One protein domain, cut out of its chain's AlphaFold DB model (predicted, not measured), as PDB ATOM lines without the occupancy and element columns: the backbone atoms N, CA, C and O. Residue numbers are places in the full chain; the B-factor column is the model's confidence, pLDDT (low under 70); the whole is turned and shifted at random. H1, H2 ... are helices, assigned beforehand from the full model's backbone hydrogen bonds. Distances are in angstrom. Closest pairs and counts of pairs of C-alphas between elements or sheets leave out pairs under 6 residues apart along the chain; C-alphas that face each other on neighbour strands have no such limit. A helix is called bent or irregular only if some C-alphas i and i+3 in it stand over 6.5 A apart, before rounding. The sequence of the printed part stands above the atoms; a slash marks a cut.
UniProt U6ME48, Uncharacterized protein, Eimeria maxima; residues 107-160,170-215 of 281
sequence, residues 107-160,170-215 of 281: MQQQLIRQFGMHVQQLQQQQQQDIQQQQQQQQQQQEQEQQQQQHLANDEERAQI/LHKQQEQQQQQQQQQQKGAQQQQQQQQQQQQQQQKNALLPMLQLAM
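This is residues 107 to 160 and 170 to 215 of the 281 residues of an uncharacterized protein of Eimeria maxima (UniProt U6ME48). Two very long, straight helices, H1 and H2, lie side by side along nearly their whole length, running opposite ways, and together make a thin, flat-sided rod. The turn that would join them at one end is not printed. The printed part has 100 residues, 98 of them in two named helices, H1 then H2, with no named strand, and its class is all helix. It is extended, with a radius of gyration of the C-alphas of 22.8 A and spans of 80 by 17 by 6 A.

The longest helix, H1, residues 107 to 159, is 78.0 A long and begins at C-alpha 107, (75.101, -132.205, 28.434). H2, residues 170 to 214, is 67.0 A long and ends at C-alpha 214, (63.889, -131.474, 33.535). H2 is neither bent nor irregular, but only just: C-alphas 206 and 209 are 6.3 A apart.

H1 and H2 touch, with 8 pairs of C-alphas within 8 A. Their closest C-alphas, those of Ile 112 and Ala 214, are 7.4 A apart. They run opposite ways at a shallow tilt of 1 degrees, centre to centre 11.9 A. Every O i to N i+4 pair is within hydrogen-bond range in H1, and 39 of 41 in H2.

The C-alphas farthest apart, of Met 107 and Ile 160, are 79.6 A apart. Residues 161 to 169 are not printed, and C-alphas 160 and 170 stand 11.8 A apart across this cut. Mean pLDDT of the printed part is 71.1; 38 residues are under 70, among them residues 201 to 215.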
ATOM      1  N   MET A 107      75.189-133.426  29.243       73.81
ATOM      2  CA  MET A 107      75.101-132.205  28.434       73.81
ATOM      3  C   MET A 107      73.731-131.538  28.598       73.81
ATOM      4  O   MET A 107      73.649-130.317  28.720       73.81
ATOM      5  N   GLN A 108      72.663-132.335  28.683       73.00
ATOM      6  CA  GLN A 108      71.312-131.830  28.934       73.00
ATOM      7  C   GLN A 108      71.212-131.171  30.321       73.00
ATOM      8  O   GLN A 108      70.684-130.067  30.446       73.00
ATOM      9  N   GLN A 109      71.800-131.789  31.350       77.19
ATOM     10  CA  GLN A 109      71.867-131.212  32.698       77.19
ATOM     11  C   GLN A 109      72.675-129.908  32.743       77.19
ATOM     12  O   GLN A 109      72.307-128.968  33.452       77.19
ATOM     13  N   GLN A 110      73.762-129.836  31.973       81.62
ATOM     14  CA  GLN A 110      74.599-128.645  31.892       81.62
ATOM     15  C   GLN A 110      73.863-127.489  31.201       81.62
ATOM     16  O   GLN A 110      73.915-126.361  31.694       81.62
ATOM     17  N   LEU A 111      73.101-127.777  30.140       72.38
ATOM     18  CA  LEU A 111      72.237-126.798  29.477       72.38
ATOM     19  C   LEU A 111      71.133-126.293  30.413       72.38
ATOM     20  O   LEU A 111      70.950-125.085  30.530       72.38
ATOM     21  N   ILE A 112      70.454-127.193  31.133       74.62
ATOM     22  CA  ILE A 112      69.416-126.821  32.110       74.62
ATOM     23  C   ILE A 112      70.005-125.944  33.219       74.62
ATOM     24  O   ILE A 112      69.380-124.964  33.611       74.62
ATOM     25  N   ARG A 113      71.221-126.229  33.702       80.62
ATOM     26  CA  ARG A 113      71.890-125.366  34.690       80.62
ATOM     27  C   ARG A 113      72.242-123.994  34.131       80.62
ATOM     28  O   ARG A 113      72.041-122.995  34.818       80.62
ATOM     29  N   GLN A 114      72.772-123.940  32.912       80.69
ATOM     30  CA  GLN A 114      73.211-122.685  32.311       80.69
ATOM     31  C   GLN A 114      72.014-121.785  31.969       80.69
ATOM     32  O   GLN A 114      72.027-120.599  32.301       80.69
ATOM     33  N   PHE A 115      70.949-122.358  31.401       76.56
ATOM     34  CA  PHE A 115      69.694-121.646  31.159       76.56
ATOM     35  C   PHE A 115      68.947-121.332  32.452       76.56
ATOM     36  O   PHE A 115      68.442-120.225  32.590       76.56
ATOM     37  N   GLY A 116      68.924-122.245  33.424       75.56
ATOM     38  CA  GLY A 116      68.280-122.025  34.720       75.56
ATOM     39  C   GLY A 116      68.874-120.828  35.462       75.56
ATOM     40  O   GLY A 116      68.134-119.955  35.903       75.56
ATOM     41  N   MET A 117      70.209-120.728  35.507       75.81
ATOM     42  CA  MET A 117      70.913-119.564  36.062       75.81
ATOM     43  C   MET A 117      70.597-118.275  35.297       75.81
ATOM     44  O   MET A 117      70.364-117.240  35.916       75.81
ATOM     45  N   HIS A 118      70.572-118.320  33.962       78.94
ATOM     46  CA  HIS A 118      70.296-117.132  33.153       78.94
ATOM     47  C   HIS A 118      68.853-116.642  33.321       78.94
ATOM     48  O   HIS A 118      68.630-115.451  33.518       78.94
ATOM     49  N   VAL A 119      67.883-117.559  33.320       71.19
ATOM     50  CA  VAL A 119      66.468-117.258  33.573       71.19
ATOM     51  C   VAL A 119      66.284-116.708  34.984       71.19
ATOM     52  O   VAL A 119      65.580-115.718  35.160       71.19
ATOM     53  N   GLN A 120      66.955-117.285  35.984       78.25
ATOM     54  CA  GLN A 120      66.900-116.786  37.357       78.25
ATOM     55  C   GLN A 120      67.518-115.385  37.489       78.25
ATOM     56  O   GLN A 120      66.959-114.532  38.176       78.25
ATOM     57  N   GLN A 121      68.632-115.113  36.805       81.19
ATOM     58  CA  GLN A 121      69.258-113.790  36.803       81.19
ATOM     59  C   GLN A 121      68.385-112.745  36.098       81.19
ATOM     60  O   GLN A 121      68.215-111.642  36.616       81.19
ATOM     61  N   LEU A 122      67.791-113.101  34.955       76.38
ATOM     62  CA  LEU A 122      66.853-112.235  34.241       76.38
ATOM     63  C   LEU A 122      65.612-111.944  35.098       76.38
ATOM     64  O   LEU A 122      65.130-110.815  35.134       76.38
ATOM     65  N   GLN A 123      65.138-112.941  35.850       70.12
ATOM     66  CA  GLN A 123      64.017-112.796  36.775       70.12
ATOM     67  C   GLN A 123      64.343-111.834  37.926       70.12
ATOM     68  O   GLN A 123      63.506-111.009  38.286       70.12
ATOM     69  N   GLN A 124      65.559-111.894  38.474       77.50
ATOM     70  CA  GLN A 124      65.995-110.983  39.534       77.50
ATOM     71  C   GLN A 124      66.137-109.539  39.033       77.50
ATOM     72  O   GLN A 124      65.741-108.604  39.725       77.50
ATOM     73  N   GLN A 125      66.652-109.363  37.813       78.81
ATOM     74  CA  GLN A 125      66.792-108.048  37.192       78.81
ATOM     75  C   GLN A 125      65.423-107.415  36.913       78.81
ATOM     76  O   GLN A 125      65.190-106.274  37.296       78.81
ATOM     77  N   GLN A 126      64.475-108.193  36.379       73.75
ATOM     78  CA  GLN A 126      63.113-107.709  36.148       73.75
ATOM     79  C   GLN A 126      62.399-107.334  37.461       73.75
ATOM     80  O   GLN A 126      61.632-106.375  37.505       73.75
ATOM     81  N   GLN A 127      62.673-108.057  38.553       74.06
ATOM     82  CA  GLN A 127      62.107-107.746  39.865       74.06
ATOM     83  C   GLN A 127      62.682-106.440  40.449       74.06
ATOM     84  O   GLN A 127      61.940-105.681  41.075       74.06
ATOM     85  N   GLN A 128      63.964-106.138  40.202       76.19
ATOM     86  CA  GLN A 128      64.564-104.849  40.566       76.19
ATOM     87  C   GLN A 128      64.010-103.689  39.740       76.19
ATOM     88  O   GLN A 128      63.670-102.661  40.325       76.19
ATOM     89  N   ASP A 129      63.876-103.849  38.421       73.31
ATOM     90  CA  ASP A 129      63.316-102.801  37.558       73.31
ATOM     91  C   ASP A 129      61.881-102.446  37.971       73.31
ATOM     92  O   ASP A 129      61.529-101.270  38.048       73.31
ATOM     93  N   ILE A 130      61.068-103.446  38.340       66.31
ATOM     94  CA  ILE A 130      59.726-103.194  38.882       66.31
ATOM     95  C   ILE A 130      59.790-102.439  40.200       66.31
ATOM     96  O   ILE A 130      59.012-101.512  40.399       66.31
ATOM     97  N   GLN A 131      60.693-102.813  41.105       74.25
ATOM     98  CA  GLN A 131      60.793-102.144  42.397       74.25
ATOM     99  C   GLN A 131      61.230-100.679  42.229       74.25
ATOM    100  O   GLN A 131      60.696 -99.802  42.908       74.25
ATOM    101  N   GLN A 132      62.117-100.395  41.269       77.00
ATOM    102  CA  GLN A 132      62.485 -99.029  40.896       77.00
ATOM    103  C   GLN A 132      61.318 -98.264  40.272       77.00
ATOM    104  O   GLN A 132      61.050 -97.131  40.671       77.00
ATOM    105  N   GLN A 133      60.591 -98.878  39.336       73.44
ATOM    106  CA  GLN A 133      59.431 -98.246  38.707       73.44
ATOM    107  C   GLN A 133      58.329 -97.961  39.739       73.44
ATOM    108  O   GLN A 133      57.695 -96.907  39.697       73.44
ATOM    109  N   GLN A 134      58.163 -98.849  40.724       67.69
ATOM    110  CA  GLN A 134      57.237 -98.670  41.837       67.69
ATOM    111  C   GLN A 134      57.604 -97.447  42.688       67.69
ATOM    112  O   GLN A 134      56.733 -96.654  43.044       67.69
ATOM    113  N   GLN A 135      58.894 -97.272  42.973       74.25
ATOM    114  CA  GLN A 135      59.389 -96.152  43.767       74.25
ATOM    115  C   GLN A 135      59.287 -94.821  43.007       74.25
ATOM    116  O   GLN A 135      58.915 -93.804  43.590       74.25
ATOM    117  N   GLN A 136      59.537 -94.832  41.693       75.00
ATOM    118  CA  GLN A 136      59.381 -93.647  40.844       75.00
ATOM    119  C   GLN A 136      57.923 -93.185  40.759       75.00
ATOM    120  O   GLN A 136      57.649 -91.986  40.804       75.00
ATOM    121  N   GLN A 137      56.983 -94.127  40.675       69.69
ATOM    122  CA  GLN A 137      55.563 -93.800  40.594       69.69
ATOM    123  C   GLN A 137      55.022 -93.270  41.934       69.69
ATOM    124  O   GLN A 137      54.228 -92.334  41.938       69.69
ATOM    125  N   GLN A 138      55.508 -93.793  43.069       74.12
ATOM    126  CA  GLN A 138      55.212 -93.209  44.384       74.12
ATOM    127  C   GLN A 138      55.749 -91.778  44.509       74.12
ATOM    128  O   GLN A 138      55.023 -90.905  44.976       74.12
ATOM    129  N   GLN A 139      56.971 -91.516  44.032       76.00
ATOM    130  CA  GLN A 139      57.538 -90.166  44.060       76.00
ATOM    131  C   GLN A 139      56.763 -89.171  43.195       76.00
ATOM    132  O   GLN A 139      56.541 -88.048  43.638       76.00
ATOM    133  N   GLN A 140      56.330 -89.559  41.989       73.50
ATOM    134  CA  GLN A 140      55.483 -88.679  41.172       73.50
ATOM    135  C   GLN A 140      54.179 -88.333  41.890       73.50
ATOM    136  O   GLN A 140      53.749 -87.184  41.868       73.50
ATOM    137  N   GLN A 141      53.595 -89.305  42.589       70.06
ATOM    138  CA  GLN A 141      52.336 -89.103  43.289       70.06
ATOM    139  C   GLN A 141      52.491 -88.228  44.545       70.06
ATOM    140  O   GLN A 141      51.648 -87.368  44.797       70.06
ATOM    141  N   GLU A 142      53.581 -88.380  45.307       75.00
ATOM    142  CA  GLU A 142      53.914 -87.446  46.396       75.00
ATOM    143  C   GLU A 142      54.214 -86.039  45.869       75.00
ATOM    144  O   GLU A 142      53.852 -85.051  46.512       75.00
ATOM    145  N   GLN A 143      54.838 -85.923  44.694       75.94
ATOM    146  CA  GLN A 143      55.146 -84.627  44.100       75.94
ATOM    147  C   GLN A 143      53.882 -83.900  43.621       75.94
ATOM    148  O   GLN A 143      53.757 -82.699  43.862       75.94
ATOM    149  N   GLU A 144      52.918 -84.603  43.018       73.06
ATOM    150  CA  GLU A 144      51.597 -84.031  42.712       73.06
ATOM    151  C   GLU A 144      50.843 -83.629  43.982       73.06
ATOM    152  O   GLU A 144      50.230 -82.558  44.021       73.06
ATOM    153  N   GLN A 145      50.935 -84.436  45.045       73.38
ATOM    154  CA  GLN A 145      50.303 -84.110  46.320       73.38
ATOM    155  C   GLN A 145      50.915 -82.854  46.954       73.38
ATOM    156  O   GLN A 145      50.169 -81.977  47.391       73.38
ATOM    157  N   GLN A 146      52.246 -82.715  46.956       76.69
ATOM    158  CA  GLN A 146      52.897 -81.490  47.430       76.69
ATOM    159  C   GLN A 146      52.547 -80.291  46.557       76.69
ATOM    160  O   GLN A 146      52.238 -79.228  47.090       76.69
ATOM    161  N   GLN A 147      52.564 -80.436  45.231       77.12
ATOM    162  CA  GLN A 147      52.291 -79.314  44.340       77.12
ATOM    163  C   GLN A 147      50.859 -78.794  44.526       77.12
ATOM    164  O   GLN A 147      50.666 -77.588  44.633       77.12
ATOM    165  N   GLN A 148      49.865 -79.672  44.681       66.75
ATOM    166  CA  GLN A 148      48.496 -79.236  44.975       66.75
ATOM    167  C   GLN A 148      48.313 -78.729  46.403       66.75
ATOM    168  O   GLN A 148      47.555 -77.787  46.606       66.75
ATOM    169  N   GLN A 149      49.017 -79.285  47.392       74.88
ATOM    170  CA  GLN A 149      48.994 -78.726  48.743       74.88
ATOM    171  C   GLN A 149      49.608 -77.316  48.766       74.88
ATOM    172  O   GLN A 149      49.146 -76.463  49.521       74.88
ATOM    173  N   HIS A 150      50.596 -77.041  47.910       79.94
ATOM    174  CA  HIS A 150      51.106 -75.690  47.691       79.94
ATOM    175  C   HIS A 150      50.072 -74.786  47.014       79.94
ATOM    176  O   HIS A 150      49.826 -73.707  47.542       79.94
ATOM    177  N   LEU A 151      49.403 -75.231  45.940       74.69
ATOM    178  CA  LEU A 151      48.334 -74.441  45.312       74.69
ATOM    179  C   LEU A 151      47.198 -74.125  46.295       74.69
ATOM    180  O   LEU A 151      46.773 -72.979  46.380       74.69
ATOM    181  N   ALA A 152      46.751 -75.111  47.075       70.62
ATOM    182  CA  ALA A 152      45.693 -74.934  48.062       70.62
ATOM    183  C   ALA A 152      46.086 -73.935  49.163       70.62
ATOM    184  O   ALA A 152      45.279 -73.090  49.538       70.62
ATOM    185  N   ASN A 153      47.328 -73.998  49.656       76.75
ATOM    186  CA  ASN A 153      47.828 -73.043  50.648       76.75
ATOM    187  C   ASN A 153      48.022 -71.635  50.066       76.75
ATOM    188  O   ASN A 153      47.812 -70.654  50.777       76.75
ATOM    189  N   ASP A 154      48.438 -71.521  48.803       77.50
ATOM    190  CA  ASP A 154      48.585 -70.229  48.129       77.50
ATOM    191  C   ASP A 154      47.215 -69.581  47.861       77.50
ATOM    192  O   ASP A 154      47.067 -68.369  48.031       77.50
ATOM    193  N   GLU A 155      46.197 -70.380  47.528       71.81
ATOM    194  CA  GLU A 155      44.814 -69.929  47.340       71.81
ATOM    195  C   GLU A 155      44.160 -69.525  48.675       71.81
ATOM    196  O   GLU A 155      43.563 -68.450  48.770       71.81
ATOM    197  N   GLU A 156      44.383 -70.296  49.745       72.56
ATOM    198  CA  GLU A 156      43.965 -69.933  51.108       72.56
ATOM    199  C   GLU A 156      44.649 -68.633  51.576       72.56
ATOM    200  O   GLU A 156      44.006 -67.738  52.134       72.56
ATOM    201  N   ARG A 157      45.945 -68.454  51.278       75.56
ATOM    202  CA  ARG A 157      46.668 -67.208  51.586       75.56
ATOM    203  C   ARG A 157      46.150 -66.000  50.815       75.56
ATOM    204  O   ARG A 157      46.178 -64.898  51.364       75.56
ATOM    205  N   ALA A 158      45.713 -66.180  49.572       72.62
ATOM    206  CA  ALA A 158      45.137 -65.103  48.775       72.62
ATOM    207  C   ALA A 158      43.761 -64.660  49.309       72.62
ATOM    208  O   ALA A 158      43.426 -63.478  49.213       72.62
ATOM    209  N   GLN A 159      42.991 -65.567  49.922       60.72
ATOM    210  CA  GLN A 159      41.638 -65.277  50.409       60.72
ATOM    211  C   GLN A 159      41.549 -64.661  51.806       60.72
ATOM    212  O   GLN A 159      40.594 -63.936  52.069       60.72
ATOM    213  N   ILE A 160      42.553 -64.815  52.677       62.22
ATOM    214  CA  ILE A 160      42.554 -64.171  54.012       62.22
ATOM    215  C   ILE A 160      42.518 -62.617  53.929       62.22
ATOM    216  O   ILE A 160      42.324 -61.940  54.940       62.22
ATOM    217  N   LEU A 170      34.697 -71.994  48.721       65.12
ATOM    218  CA  LEU A 170      36.084 -72.427  48.545       65.12
ATOM    219  C   LEU A 170      36.389 -73.698  49.348       65.12
ATOM    220  O   LEU A 170      36.991 -74.632  48.820       65.12
ATOM    221  N   HIS A 171      35.880 -73.806  50.581       69.56
ATOM    222  CA  HIS A 171      36.065 -75.016  51.385       69.56
ATOM    223  C   HIS A 171      35.439 -76.259  50.726       69.56
ATOM    224  O   HIS A 171      36.033 -77.336  50.725       69.56
ATOM    225  N   LYS A 172      34.274 -76.107  50.076       67.88
ATOM    226  CA  LYS A 172      33.650 -77.196  49.304       67.88
ATOM    227  C   LYS A 172      34.444 -77.553  48.052       67.88
ATOM    228  O   LYS A 172      34.526 -78.730  47.708       67.88
ATOM    229  N   GLN A 173      35.010 -76.562  47.364       70.19
ATOM    230  CA  GLN A 173      35.846 -76.810  46.192       70.19
ATOM    231  C   GLN A 173      37.137 -77.543  46.584       70.19
ATOM    232  O   GLN A 173      37.534 -78.490  45.903       70.19
ATOM    233  N   GLN A 174      37.724 -77.185  47.728       68.75
ATOM    234  CA  GLN A 174      38.894 -77.844  48.300       68.75
ATOM    235  C   GLN A 174      38.586 -79.293  48.722       68.75
ATOM    236  O   GLN A 174      39.344 -80.200  48.368       68.75
ATOM    237  N   GLU A 175      37.452 -79.552  49.389       68.81
ATOM    238  CA  GLU A 175      36.996 -80.919  49.702       68.81
ATOM    239  C   GLU A 175      36.783 -81.755  48.435       68.81
ATOM    240  O   GLU A 175      37.208 -82.912  48.376       68.81
ATOM    241  N   GLN A 176      36.171 -81.178  47.398       68.31
ATOM    242  CA  GLN A 176      35.906 -81.887  46.147       68.31
ATOM    243  C   GLN A 176      37.210 -82.258  45.421       68.31
ATOM    244  O   GLN A 176      37.340 -83.367  44.894       68.31
ATOM    245  N   GLN A 177      38.208 -81.371  45.453       68.38
ATOM    246  CA  GLN A 177      39.531 -81.624  44.879       68.38
ATOM    247  C   GLN A 177      40.291 -82.698  45.674       68.38
ATOM    248  O   GLN A 177      40.849 -83.630  45.092       68.38
ATOM    249  N   GLN A 178      40.235 -82.640  47.008       70.25
ATOM    250  CA  GLN A 178      40.867 -83.632  47.880       70.25
ATOM    251  C   GLN A 178      40.232 -85.024  47.711       70.25
ATOM    252  O   GLN A 178      40.935 -86.039  47.677       70.25
ATOM    253  N   GLN A 179      38.909 -85.087  47.519       69.19
ATOM    254  CA  GLN A 179      38.190 -86.337  47.267       69.19
ATOM    255  C   GLN A 179      38.546 -86.936  45.895       69.19
ATOM    256  O   GLN A 179      38.724 -88.151  45.782       69.19
ATOM    257  N   GLN A 180      38.727 -86.101  44.868       70.12
ATOM    258  CA  GLN A 180      39.189 -86.540  43.547       70.12
ATOM    259  C   GLN A 180      40.640 -87.061  43.594       70.12
ATOM    260  O   GLN A 180      40.974 -88.053  42.942       70.12
ATOM    261  N   GLN A 181      41.489 -86.472  44.437       67.56
ATOM    262  CA  GLN A 181      42.873 -86.915  44.624       67.56
ATOM    263  C   GLN A 181      42.949 -88.284  45.320       67.56
ATOM    264  O   GLN A 181      43.660 -89.187  44.875       67.56
ATOM    265  N   GLN A 182      42.139 -88.487  46.362       69.94
ATOM    266  CA  GLN A 182      42.062 -89.774  47.059       69.94
ATOM    267  C   GLN A 182      41.573 -90.904  46.127       69.94
ATOM    268  O   GLN A 182      41.944 -92.070  46.298       69.94
ATOM    269  N   GLN A 183      40.788 -90.567  45.096       66.06
ATOM    270  CA  GLN A 183      40.376 -91.514  44.056       66.06
ATOM    271  C   GLN A 183      41.504 -91.878  43.101       66.06
ATOM    272  O   GLN A 183      41.676 -93.065  42.818       66.06
ATOM    273  N   GLN A 184      42.290 -90.903  42.634       70.62
ATOM    274  CA  GLN A 184      43.460 -91.208  41.807       70.62
ATOM    275  C   GLN A 184      44.463 -92.078  42.566       70.62
ATOM    276  O   GLN A 184      44.997 -93.034  41.999       70.62
ATOM    277  N   GLN A 185      44.648 -91.823  43.864       68.81
ATOM    278  CA  GLN A 185      45.541 -92.622  44.698       68.81
ATOM    279  C   GLN A 185      45.081 -94.085  44.794       68.81
ATOM    280  O   GLN A 185      45.877 -95.001  44.580       68.81
ATOM    281  N   LYS A 186      43.780 -94.322  45.027       66.06
ATOM    282  CA  LYS A 186      43.212 -95.683  45.012       66.06
ATOM    283  C   LYS A 186      43.316 -96.347  43.641       66.06
ATOM    284  O   LYS A 186      43.662 -97.524  43.578       66.06
ATOM    285  N   GLY A 187      43.053 -95.608  42.563       69.38
ATOM    286  CA  GLY A 187      43.166 -96.118  41.195       69.38
ATOM    287  C   GLY A 187      44.584 -96.588  40.871       69.38
ATOM    288  O   GLY A 187      44.771 -97.720  40.425       69.38
ATOM    289  N   ALA A 188      45.588 -95.766  41.184       68.94
ATOM    290  CA  ALA A 188      46.995 -96.097  40.971       68.94
ATOM    291  C   ALA A 188      47.440 -97.300  41.817       68.94
ATOM    292  O   ALA A 188      48.057 -98.231  41.299       68.94
ATOM    293  N   GLN A 189      47.074 -97.333  43.104       70.88
ATOM    294  CA  GLN A 189      47.428 -98.445  43.990       70.88
ATOM    295  C   GLN A 189      46.808 -99.771  43.517       70.88
ATOM    296  O   GLN A 189      47.442-100.826  43.587       70.88
ATOM    297  N   GLN A 190      45.585 -99.729  42.990       67.88
ATOM    298  CA  GLN A 190      44.915-100.918  42.474       67.88
ATOM    299  C   GLN A 190      45.508-101.375  41.131       67.88
ATOM    300  O   GLN A 190      45.722-102.573  40.933       67.88
ATOM    301  N   GLN A 191      45.858-100.440  40.240       72.25
ATOM    302  CA  GLN A 191      46.545-100.749  38.982       72.25
ATOM    303  C   GLN A 191      47.929-101.368  39.235       72.25
ATOM    304  O   GLN A 191      48.309-102.350  38.593       72.25
ATOM    305  N   GLN A 192      48.643-100.869  40.242       70.50
ATOM    306  CA  GLN A 192      49.908-101.438  40.701       70.50
ATOM    307  C   GLN A 192      49.739-102.886  41.191       70.50
ATOM    308  O   GLN A 192      50.555-103.754  40.870       70.50
ATOM    309  N   GLN A 193      48.660-103.179  41.921       72.31
ATOM    310  CA  GLN A 193      48.362-104.537  42.381       72.31
ATOM    311  C   GLN A 193      48.056-105.487  41.207       72.31
ATOM    312  O   GLN A 193      48.487-106.645  41.212       72.31
ATOM    313  N   GLN A 194      47.385-104.985  40.166       71.81
ATOM    314  CA  GLN A 194      47.110-105.736  38.938       71.81
ATOM    315  C   GLN A 194      48.410-106.080  38.188       71.81
ATOM    316  O   GLN A 194      48.605-107.228  37.775       71.81
ATOM    317  N   GLN A 195      49.343-105.127  38.094       74.25
ATOM    318  CA  GLN A 195      50.651-105.340  37.466       74.25
ATOM    319  C   GLN A 195      51.482-106.390  38.222       74.25
ATOM    320  O   GLN A 195      52.090-107.274  37.612       74.25
ATOM    321  N   GLN A 196      51.446-106.356  39.558       74.00
ATOM    322  CA  GLN A 196      52.164-107.319  40.393       74.00
ATOM    323  C   GLN A 196      51.615-108.751  40.229       74.00
ATOM    324  O   GLN A 196      52.390-109.711  40.166       74.00
ATOM    325  N   GLN A 197      50.293-108.908  40.084       70.19
ATOM    326  CA  GLN A 197      49.682-110.205  39.765       70.19
ATOM    327  C   GLN A 197      50.100-110.724  38.390       70.19
ATOM    328  O   GLN A 197      50.448-111.901  38.253       70.19
ATOM    329  N   GLN A 198      50.088-109.859  37.375       74.00
ATOM    330  CA  GLN A 198      50.466-110.243  36.016       74.00
ATOM    331  C   GLN A 198      51.926-110.718  35.960       74.00
ATOM    332  O   GLN A 198      52.267-111.661  35.243       74.00
ATOM    333  N   GLN A 199      52.785-110.133  36.793       67.94
ATOM    334  CA  GLN A 199      54.177-110.540  36.869       67.94
ATOM    335  C   GLN A 199      54.386-111.853  37.633       67.94
ATOM    336  O   GLN A 199      55.170-112.691  37.183       67.94
ATOM    337  N   GLN A 200      53.641-112.112  38.716       71.00
ATOM    338  CA  GLN A 200      53.619-113.459  39.310       71.00
ATOM    339  C   GLN A 200      53.169-114.513  38.291       71.00
ATOM    340  O   GLN A 200      53.693-115.628  38.284       71.00
ATOM    341  N   GLN A 201      52.247-114.156  37.396       67.25
ATOM    342  CA  GLN A 201      51.845-115.007  36.279       67.25
ATOM    343  C   GLN A 201      53.010-115.295  35.334       67.25
ATOM    344  O   GLN A 201      53.257-116.458  35.028       67.25
ATOM    345  N   GLN A 202      53.754-114.269  34.908       68.88
ATOM    346  CA  GLN A 202      54.922-114.467  34.045       68.88
ATOM    347  C   GLN A 202      56.005-115.300  34.734       68.88
ATOM    348  O   GLN A 202      56.576-116.184  34.102       68.88
ATOM    349  N   GLN A 203      56.238-115.099  36.034       66.19
ATOM    350  CA  GLN A 203      57.181-115.926  36.791       66.19
ATOM    351  C   GLN A 203      56.736-117.388  36.848       66.19
ATOM    352  O   GLN A 203      57.549-118.291  36.634       66.19
ATOM    353  N   LYS A 204      55.444-117.637  37.084       64.00
ATOM    354  CA  LYS A 204      54.900-118.996  37.159       64.00
ATOM    355  C   LYS A 204      54.893-119.684  35.793       64.00
ATOM    356  O   LYS A 204      55.287-120.845  35.697       64.00
ATOM    357  N   ASN A 205      54.533-118.955  34.736       67.69
ATOM    358  CA  ASN A 205      54.586-119.457  33.366       67.69
ATOM    359  C   ASN A 205      56.016-119.660  32.863       67.69
ATOM    360  O   ASN A 205      56.225-120.575  32.080       67.69
ATOM    361  N   ALA A 206      57.000-118.879  33.318       64.56
ATOM    362  CA  ALA A 206      58.408-119.089  32.970       64.56
ATOM    363  C   ALA A 206      59.019-120.316  33.677       64.56
ATOM    364  O   ALA A 206      59.925-120.954  33.143       64.56
ATOM    365  N   LEU A 207      58.512-120.681  34.860       65.12
ATOM    366  CA  LEU A 207      58.960-121.860  35.616       65.12
ATOM    367  C   LEU A 207      58.449-123.187  35.031       65.12
ATOM    368  O   LEU A 207      59.136-124.206  35.106       65.12
ATOM    369  N   LEU A 208      57.265-123.174  34.418       63.72
ATOM    370  CA  LEU A 208      56.620-124.346  33.819       63.72
ATOM    371  C   LEU A 208      57.425-125.035  32.694       63.72
ATOM    372  O   LEU A 208      57.627-126.247  32.799       63.72
ATOM    373  N   PRO A 209      57.944-124.336  31.664       59.59
ATOM    374  CA  PRO A 209      58.756-124.968  30.626       59.59
ATOM    375  C   PRO A 209      60.085-125.496  31.182       59.59
ATOM    376  O   PRO A 209      60.600-126.500  30.694       59.59
ATOM    377  N   MET A 210      60.616-124.879  32.247       59.91
ATOM    378  CA  MET A 210      61.832-125.358  32.913       59.91
ATOM    379  C   MET A 210      61.598-126.704  33.621       59.91
ATOM    380  O   MET A 210      62.434-127.602  33.527       59.91
ATOM    381  N   LEU A 211      60.441-126.873  34.272       63.59
ATOM    382  CA  LEU A 211      60.018-128.153  34.856       63.59
ATOM    383  C   LEU A 211      59.723-129.213  33.781       63.59
ATOM    384  O   LEU A 211      60.043-130.383  33.981       63.59
ATOM    385  N   GLN A 212      59.175-128.806  32.631       63.69
ATOM    386  CA  GLN A 212      58.926-129.695  31.490       63.69
ATOM    387  C   GLN A 212      60.216-130.231  30.854       63.69
ATOM    388  O   GLN A 212      60.242-131.383  30.432       63.69
ATOM    389  N   LEU A 213      61.298-129.441  30.822       60.06
ATOM    390  CA  LEU A 213      62.583-129.891  30.273       60.06
ATOM    391  C   LEU A 213      63.374-130.815  31.215       60.06
ATOM    392  O   LEU A 213      64.253-131.543  30.756       60.06
ATOM    393  N   ALA A 214      63.100-130.772  32.522       56.09
ATOM    394  CA  ALA A 214      63.889-131.474  33.535       56.09
ATOM    395  C   ALA A 214      63.410-132.908  33.840       56.09
ATOM    396  O   ALA A 214      64.130-133.650  34.510       56.09
ATOM    397  N   MET A 215      62.234-133.321  33.354       52.97
ATOM    398  CA  MET A 215      61.625-134.618  33.686       52.97
ATOM    399  C   MET A 215      61.526-135.534  32.450       52.97
ATOM    400  O   MET A 215      60.656-135.326  31.607       52.97
TER     401      MET A 215